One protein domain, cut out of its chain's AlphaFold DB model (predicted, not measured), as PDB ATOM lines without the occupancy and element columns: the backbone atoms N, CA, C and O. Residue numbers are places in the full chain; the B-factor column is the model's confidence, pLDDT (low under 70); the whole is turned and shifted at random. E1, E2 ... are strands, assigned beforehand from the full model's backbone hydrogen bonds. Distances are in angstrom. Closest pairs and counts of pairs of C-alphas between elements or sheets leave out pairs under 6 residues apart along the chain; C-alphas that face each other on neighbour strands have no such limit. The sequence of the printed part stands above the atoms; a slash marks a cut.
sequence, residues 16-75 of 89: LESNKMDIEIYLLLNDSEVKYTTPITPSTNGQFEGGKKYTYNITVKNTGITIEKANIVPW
ATOM      1  N   LEU A  16     343.635 336.719 301.231       90.19
ATOM      2  CA  LEU A  16     343.062 337.259 302.455       90.19
ATOM      3  C   LEU A  16     341.649 336.741 302.662       90.19
ATOM      4  O   LEU A  16     340.797 336.821 301.772       90.19
ATOM      5  N   GLU A  17     341.370 336.285 303.876       88.81
ATOM      6  CA  GLU A  17     340.001 335.999 304.275       88.81
ATOM      7  C   GLU A  17     339.155 337.276 304.202       88.81
ATOM      8  O   GLU A  17     339.574 338.365 304.597       88.81
ATOM      9  N   SER A  18     337.942 337.156 303.663       88.25
ATOM     10  CA  SER A  18     337.034 338.298 303.464       88.25
ATOM     11  C   SER A  18     337.632 339.466 302.655       88.25
ATOM     12  O   SER A  18     337.157 340.596 302.770       88.25
ATOM     13  N   ASN A  19     338.655 339.210 301.827       88.31
ATOM     14  CA  ASN A  19     339.348 340.197 300.990       88.31
ATOM     15  C   ASN A  19     339.999 341.362 301.760       88.31
ATOM     16  O   ASN A  19     340.232 342.424 301.173       88.31
ATOM     17  N   LYS A  20     340.291 341.197 303.057       88.69
ATOM     18  CA  LYS A  20     340.821 342.265 303.918       88.69
ATOM     19  C   LYS A  20     341.883 341.765 304.895       88.69
ATOM     20  O   LYS A  20     341.893 340.603 305.278       88.69
ATOM     21  N   MET A  21     342.740 342.675 305.340       88.62
ATOM     22  CA  MET A  21     343.647 342.484 306.470       88.62
ATOM     23  C   MET A  21     343.360 343.585 307.487       88.62
ATOM     24  O   MET A  21     343.372 344.760 307.137       88.62
ATOM     25  N   ASP A  22     343.076 343.221 308.732       88.81
ATOM     26  CA  ASP A  22     342.859 344.205 309.789       88.81
ATOM     27  C   ASP A  22     344.216 344.701 310.320       88.81
ATOM     28  O   ASP A  22     345.112 343.909 310.610       88.81
ATOM     29  N   ILE A  23     344.377 346.021 310.425       87.44
ATOM     30  CA  ILE A  23     345.538 346.662 311.051       87.44
ATOM     31  C   ILE A  23     345.093 347.248 312.383       87.44
ATOM     32  O   ILE A  23     344.066 347.928 312.462       87.44
ATOM     33  N   GLU A  24     345.899 347.022 313.417       89.69
ATOM     34  CA  GLU A  24     345.753 347.674 314.711       89.69
ATOM     35  C   GLU A  24     346.877 348.686 314.926       89.69
ATOM     36  O   GLU A  24     348.055 348.384 314.744       89.69
ATOM     37  N   ILE A  25     346.499 349.901 315.312       86.12
ATOM     38  CA  ILE A  25     347.423 350.988 315.613       86.12
ATOM     39  C   ILE A  25     347.187 351.409 317.055       86.12
ATOM     40  O   ILE A  25     346.086 351.827 317.420       86.12
ATOM     41  N   TYR A  26     348.245 351.308 317.850       87.12
ATOM     42  CA  TYR A  26     348.273 351.705 319.249       87.12
ATOM     43  C   TYR A  26     348.960 353.065 319.353       87.12
ATOM     44  O   TYR A  26     350.092 353.239 318.899       87.12
ATOM     45  N   LEU A  27     348.251 354.050 319.899       83.25
ATOM     46  CA  LEU A  27     348.755 355.408 320.080       83.25
ATOM     47  C   LEU A  27     348.765 355.757 321.558       83.25
ATOM     48  O   LEU A  27     347.726 355.719 322.215       83.25
ATOM     49  N   LEU A  28     349.932 356.151 322.057       84.12
ATOM     50  CA  LEU A  28     350.069 356.688 323.402       84.12
ATOM     51  C   LEU A  28     349.767 358.192 323.373       84.12
ATOM     52  O   LEU A  28     350.516 358.979 322.790       84.12
ATOM     53  N   LEU A  29     348.653 358.584 323.984       77.44
ATOM     54  CA  LEU A  29     348.197 359.966 324.101       77.44
ATOM     55  C   LEU A  29     348.098 360.310 325.588       77.44
ATOM     56  O   LEU A  29     347.193 359.836 326.268       77.44
ATOM     57  N   ASN A  30     349.014 361.144 326.090       79.38
ATOM     58  CA  ASN A  30     349.040 361.594 327.490       79.38
ATOM     59  C   ASN A  30     348.924 360.424 328.494       79.38
ATOM     60  O   ASN A  30     348.011 360.395 329.316       79.38
ATOM     61  N   ASP A  31     349.806 359.430 328.363       81.44
ATOM     62  CA  ASP A  31     349.873 358.222 329.207       81.44
ATOM     63  C   ASP A  31     348.658 357.279 329.133       81.44
ATOM     64  O   ASP A  31     348.576 356.304 329.878       81.44
ATOM     65  N   SER A  32     347.732 357.521 328.203       81.31
ATOM     66  CA  SER A  32     346.642 356.601 327.873       81.31
ATOM     67  C   SER A  32     346.858 355.995 326.491       81.31
ATOM     68  O   SER A  32     347.123 356.704 325.519       81.31
ATOM     69  N   GLU A  33     346.737 354.674 326.393       86.44
ATOM     70  CA  GLU A  33     346.797 353.967 325.117       86.44
ATOM     71  C   GLU A  33     345.417 353.964 324.454       86.44
ATOM     72  O   GLU A  33     344.416 353.565 325.048       86.44
ATOM     73  N   VAL A  34     345.368 354.408 323.202       85.25
ATOM     74  CA  VAL A  34     344.170 354.334 322.369       85.25
ATOM     75  C   VAL A  34     344.434 353.379 321.217       85.25
ATOM     76  O   VAL A  34     345.398 353.546 320.465       85.25
ATOM     77  N   LYS A  35     343.549 352.389 321.070       87.25
ATOM     78  CA  LYS A  35     343.584 351.416 319.980       87.25
ATOM     79  C   LYS A  35     342.659 351.831 318.845       87.25
ATOM     80  O   LYS A  35     341.475 352.089 319.059       87.25
ATOM     81  N   TYR A  36     343.181 351.790 317.626       85.31
ATOM     82  CA  TYR A  36     342.405 351.936 316.402       85.31
ATOM     83  C   TYR A  36     342.551 350.683 315.546       85.31
ATOM     84  O   TYR A  36     343.664 350.305 315.189       85.31
ATOM     85  N   THR A  37     341.425 350.066 315.191       84.75
ATOM     86  CA  THR A  37     341.378 348.918 314.277       84.75
ATOM     87  C   THR A  37     340.728 349.353 312.973       84.75
ATOM     88  O   THR A  37     339.646 349.944 312.979       84.75
ATOM     89  N   THR A  38     341.372 349.074 311.845       84.38
ATOM     90  CA  THR A  38     340.814 349.390 310.528       84.38
ATOM     91  C   THR A  38     341.287 348.384 309.474       84.38
ATOM     92  O   THR A  38     342.451 347.977 309.499       84.38
ATOM     93  N   PRO A  39     340.402 347.941 308.564       86.75
ATOM     94  CA  PRO A  39     340.777 347.011 307.511       86.75
ATOM     95  C   PRO A  39     341.516 347.714 306.372       86.75
ATOM     96  O   PRO A  39     341.117 348.790 305.927       86.75
ATOM     97  N   ILE A  40     342.527 347.047 305.822       87.69
ATOM     98  CA  ILE A  40     343.104 347.356 304.517       87.69
ATOM     99  C   ILE A  40     342.692 346.313 303.489       87.69
ATOM    100  O   ILE A  40     342.586 345.120 303.775       87.69
ATOM    101  N   THR A  41     342.473 346.776 302.266       83.56
ATOM    102  CA  THR A  41     342.191 345.925 301.113       83.56
ATOM    103  C   THR A  41     343.315 346.118 300.091       83.56
ATOM    104  O   THR A  41     343.584 347.250 299.678       83.56
ATOM    105  N   PRO A  42     344.058 345.059 299.732       73.69
ATOM    106  CA  PRO A  42     345.232 345.183 298.870       73.69
ATOM    107  C   PRO A  42     344.912 345.365 297.403       73.69
ATOM    108  O   PRO A  42     345.698 345.993 296.709       73.69
ATOM    109  N   SER A  43     343.792 344.839 296.915       71.06
ATOM    110  CA  SER A  43     343.431 344.903 295.499       71.06
ATOM    111  C   SER A  43     342.001 344.411 295.271       71.06
ATOM    112  O   SER A  43     341.301 344.006 296.202       71.06
ATOM    113  N   THR A  44     341.581 344.402 294.005       65.50
ATOM    114  CA  THR A  44     340.264 343.951 293.537       65.50
ATOM    115  C   THR A  44     339.987 342.460 293.779       65.50
ATOM    116  O   THR A  44     338.841 342.046 293.655       65.50
ATOM    117  N   ASN A  45     340.986 341.662 294.175       77.81
ATOM    118  CA  ASN A  45     340.859 340.203 294.309       77.81
ATOM    119  C   ASN A  45     341.256 339.670 295.697       77.81
ATOM    120  O   ASN A  45     341.469 338.472 295.848       77.81
ATOM    121  N   GLY A  46     341.384 340.545 296.702       85.38
ATOM    122  CA  GLY A  46     341.571 340.117 298.091       85.38
ATOM    123  C   GLY A  46     342.855 339.332 298.360       85.38
ATOM    124  O   GLY A  46     342.848 338.434 299.191       85.38
ATOM    125  N   GLN A  47     343.952 339.641 297.668       90.50
ATOM    126  CA  GLN A  47     345.226 338.937 297.827       90.50
ATOM    127  C   GLN A  47     346.416 339.899 297.798       90.50
ATOM    128  O   GLN A  47     346.376 340.930 297.117       90.50
ATOM    129  N   PHE A  48     347.484 339.530 298.504       90.88
ATOM    130  CA  PHE A  48     348.815 340.102 298.330       90.88
ATOM    131  C   PHE A  48     349.599 339.240 297.338       90.88
ATOM    132  O   PHE A  48     349.889 338.073 297.597       90.88
ATOM    133  N   GLU A  49     349.925 339.817 296.187       91.12
ATOM    134  CA  GLU A  49     350.644 339.158 295.102       91.12
ATOM    135  C   GLU A  49     352.158 339.263 295.298       91.12
ATOM    136  O   GLU A  49     352.677 340.265 295.795       91.12
ATOM    137  N   GLY A  50     352.881 338.233 294.855       90.94
ATOM    138  CA  GLY A  50     354.341 338.253 294.844       90.94
ATOM    139  C   GLY A  50     354.905 339.299 293.885       90.94
ATOM    140  O   GLY A  50     354.318 339.596 292.845       90.94
ATOM    141  N   GLY A  51     356.064 339.862 294.240       90.00
ATOM    142  CA  GLY A  51     356.753 340.854 293.409       90.00
ATOM    143  C   GLY A  51     356.032 342.203 293.318       90.00
ATOM    144  O   GLY A  51     356.229 342.938 292.348       90.00
ATOM    145  N   LYS A  52     355.180 342.542 294.293       90.31
ATOM    146  CA  LYS A  52     354.489 343.835 294.392       90.31
ATOM    147  C   LYS A  52     354.875 344.560 295.680       90.31
ATOM    148  O   LYS A  52     355.031 343.941 296.729       90.31
ATOM    149  N   LYS A  53     354.975 345.886 295.606       91.38
ATOM    150  CA  LYS A  53     355.086 346.785 296.759       91.38
ATOM    151  C   LYS A  53     353.743 347.473 296.984       91.38
ATOM    152  O   LYS A  53     353.274 348.196 296.107       91.38
ATOM    153  N   TYR A  54     353.160 347.274 298.164       91.38
ATOM    154  CA  TYR A  54     351.899 347.888 298.586       91.38
ATOM    155  C   TYR A  54     352.194 349.028 299.562       91.38
ATOM    156  O   TYR A  54     352.729 348.789 300.641       91.38
ATOM    157  N   THR A  55     351.864 350.265 299.190       91.88
ATOM    158  CA  THR A  55     352.104 351.443 300.040       91.88
ATOM    159  C   THR A  55     350.784 352.025 300.521       91.88
ATOM    160  O   THR A  55     349.975 352.458 299.703       91.88
ATOM    161  N   TYR A  56     350.586 352.068 301.838       90.81
ATOM    162  CA  TYR A  56     349.411 352.665 302.472       90.81
ATOM    163  C   TYR A  56     349.799 353.938 303.213       90.81
ATOM    164  O   TYR A  56     350.613 353.900 304.135       90.81
ATOM    165  N   ASN A  57     349.166 355.054 302.856       90.94
ATOM    166  CA  ASN A  57     349.272 356.277 303.638       90.94
ATOM    167  C   ASN A  57     348.227 356.250 304.744       90.94
ATOM    168  O   ASN A  57     347.019 356.229 304.488       90.94
ATOM    169  N   ILE A  58     348.708 356.272 305.981       88.06
ATOM    170  CA  ILE A  58     347.872 356.288 307.172       88.06
ATOM    171  C   ILE A  58     347.998 357.665 307.812       88.06
ATOM    172  O   ILE A  58     349.082 358.082 308.214       88.06
ATOM    173  N   THR A  59     346.880 358.382 307.911       88.94
ATOM    174  CA  THR A  59     346.830 359.669 308.609       88.94
ATOM    175  C   THR A  59     346.109 359.506 309.934       88.94
ATOM    176  O   THR A  59     344.922 359.177 309.973       88.94
ATOM    177  N   VAL A  60     346.819 359.807 311.015       83.19
ATOM    178  CA  VAL A  60     346.269 359.886 312.368       83.19
ATOM    179  C   VAL A  60     345.807 361.317 312.644       83.19
ATOM    180  O   VAL A  60     346.567 362.274 312.477       83.19
ATOM    181  N   LYS A  61     344.555 361.475 313.071       80.31
ATOM    182  CA  LYS A  61     343.946 362.742 313.497       80.31
ATOM    183  C   LYS A  61     343.385 362.571 314.908       80.31
ATOM    184  O   LYS A  61     343.062 361.465 315.321       80.31
ATOM    185  N   ASN A  62     343.170 363.679 315.618       73.62
ATOM    186  CA  ASN A  62     342.545 363.641 316.947       73.62
ATOM    187  C   ASN A  62     341.129 363.017 316.922       73.62
ATOM    188  O   ASN A  62     340.648 362.486 317.910       73.62
ATOM    189  N   THR A  63     340.456 363.056 315.768       77.81
ATOM    190  CA  THR A  63     339.112 362.494 315.578       77.81
ATOM    191  C   THR A  63     339.107 361.052 315.055       77.81
ATOM    192  O   THR A  63     338.028 360.509 314.844       77.81
ATOM    193  N   GLY A  64     340.267 360.441 314.779       79.19
ATOM    194  CA  GLY A  64     340.361 359.081 314.235       79.19
ATOM    195  C   GLY A  64     341.476 358.886 313.206       79.19
ATOM    196  O   GLY A  64     342.341 359.743 313.028       79.19
ATOM    197  N   ILE A  65     341.440 357.755 312.498       85.06
ATOM    198  CA  ILE A  65     342.438 357.374 311.489       85.06
ATOM    199  C   ILE A  65     341.784 357.291 310.110       85.06
ATOM    200  O   ILE A  65     340.658 356.820 309.972       85.06
ATOM    201  N   THR A  66     342.500 357.739 309.081       87.06
ATOM    202  CA  THR A  66     342.125 357.533 307.678       87.06
ATOM    203  C   THR A  66     343.231 356.785 306.948       87.06
ATOM    204  O   THR A  66     344.395 357.171 307.065       87.06
ATOM    205  N   ILE A  67     342.858 355.765 306.173       85.75
ATOM    206  CA  ILE A  67     343.768 355.015 305.305       85.75
ATOM    207  C   ILE A  67     343.407 355.294 303.849       85.75
ATOM    208  O   ILE A  67     342.249 355.175 303.449       85.75
ATOM    209  N   GLU A  68     344.403 355.683 303.063       88.44
ATOM    210  CA  GLU A  68     344.251 355.859 301.621       88.44
ATOM    211  C   GLU A  68     344.330 354.518 300.885       88.44
ATOM    212  O   GLU A  68     344.863 353.529 301.393       88.44
ATOM    213  N   LYS A  69     343.814 354.478 299.651       86.38
ATOM    214  CA  LYS A  69     343.985 353.300 298.793       86.38
ATOM    215  C   LYS A  69     345.472 353.003 298.612       86.38
ATOM    216  O   LYS A  69     346.269 353.926 298.448       86.38
ATOM    217  N   ALA A  70     345.812 351.717 298.592       88.50
ATOM    218  CA  ALA A  70     347.180 351.290 298.359       88.50
ATOM    219  C   ALA A  70     347.696 351.844 297.025       88.50
ATOM    220  O   ALA A  70     347.052 351.669 295.987       88.50
ATOM    221  N   ASN A  71     348.881 352.447 297.040       90.69
ATOM    222  CA  ASN A  71     349.669 352.588 295.826       90.69
ATOM    223  C   ASN A  71     350.429 351.276 295.602       90.69
ATOM    224  O   ASN A  71     351.269 350.899 296.424       90.69
ATOM    225  N   ILE A  72     350.099 350.575 294.519       91.31
ATOM    226  CA  ILE A  72     350.621 349.243 294.213       91.31
ATOM    227  C   ILE A  72     351.518 349.358 292.994       91.31
ATOM    228  O   ILE A  72     351.056 349.692 291.903       91.31
ATOM    229  N   VAL A  73     352.792 349.041 293.171       91.69
ATOM    230  CA  VAL A  73     353.785 349.066 292.094       91.69
ATOM    231  C   VAL A  73     354.532 347.734 292.045       91.69
ATOM    232  O   VAL A  73     354.584 347.033 293.061       91.69
ATOM    233  N   PRO A  74     355.087 347.328 290.890       91.12
ATOM    234  CA  PRO A  74     356.044 346.228 290.851       91.12
ATOM    235  C   PRO A  74     357.170 346.455 291.864       91.12
ATOM    236  O   PRO A  74     357.594 347.589 292.091       91.12
ATOM    237  N   TRP A  75     357.630 345.380 292.496       85.44
ATOM    238  CA  TRP A  75     358.856 345.432 293.275       85.44
ATOM    239  C   TRP A  75     360.022 345.558 292.298       85.44
ATOM    240  O   TRP A  75     360.291 344.640 291.524       85.44
TER     241      TRP A  75
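What this domain is: This is residues 16 to 75 of the 89 residues of an uncharacterized protein of Prevotella copri (UniProt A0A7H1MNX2). Two ribbons of paired strands lie loosely one over the other along the length of the domain: the long hairpin E1 and E2, and a second ribbon in which E3 runs on into E4, folds back at a tight link, and returns through E5 and E6. The turns of the two ribbons, at residues 30 to 31 and 62 to 63, point toward the same end, while the long link of residues 41 to 51 crosses from one ribbon to the other toward the opposite end. The printed part has 60 residues, with no named helix and six named strands, E1 to E6 in chain order, paired as three two-stranded antiparallel sheets, E1 - E2, E3 - E6 and E4 - E5. The class is all strand; the whole is loose, with a radius of gyration of the C-alphas of 13.7 A, and elongated, spanning 40 by 22 by 16 A.

Where its parts are: E1, residues 21 to 29, begins with C-alpha 21 at (343.647, 342.484, 306.470) and is 25.2 A long from first to last C-alpha. E2, residues 32 to 40, measures 25.4 A. E3, residues 52 to 55, begins with C-alpha 52 at (354.489, 343.835, 294.392) and is 9.8 A long. E4 holds residues 58 to 61, 9.9 A, and E5 residues 64 to 67, 10.4 A. E6, residues 71 to 74, is 10.3 A long and ends with C-alpha 74 at (356.044, 346.228, 290.851).

How they stand to each other: E1 and E2 form a hairpin and are antiparallel at 159 degrees; N 25 and O 36 are 2.9 A apart, within hydrogen-bond range. C-alphas 22 and 39 face each other at 4.2 A. The closest C-alphas of E2 and E5 are those of Tyr 36 and Ile 65, 7.3 A apart. E4 and E5 form the other hairpin, antiparallel at 161 degrees, with N 61 and O 64 at 2.8 A, within hydrogen-bond range. E3 runs on into E4 across a break of 2 residues, at 11 degrees. E3 and E6 are antiparallel at 157 degrees, with N 53 and O 73 at 2.8 A, within hydrogen-bond range. Among the pairs that are apart are E1 and E4, E1 and E5, and E2 and E6.

The domain as a whole: The two C-alphas farthest apart are those of Asp 31 and Pro 74, at 40.7 A. The printed part has no cut. The link from E2 to E3, 11 residues, is long; the other four links between strands are tight. The mean pLDDT of the printed part is 85.8, and one residue, Thr 44, is under 70.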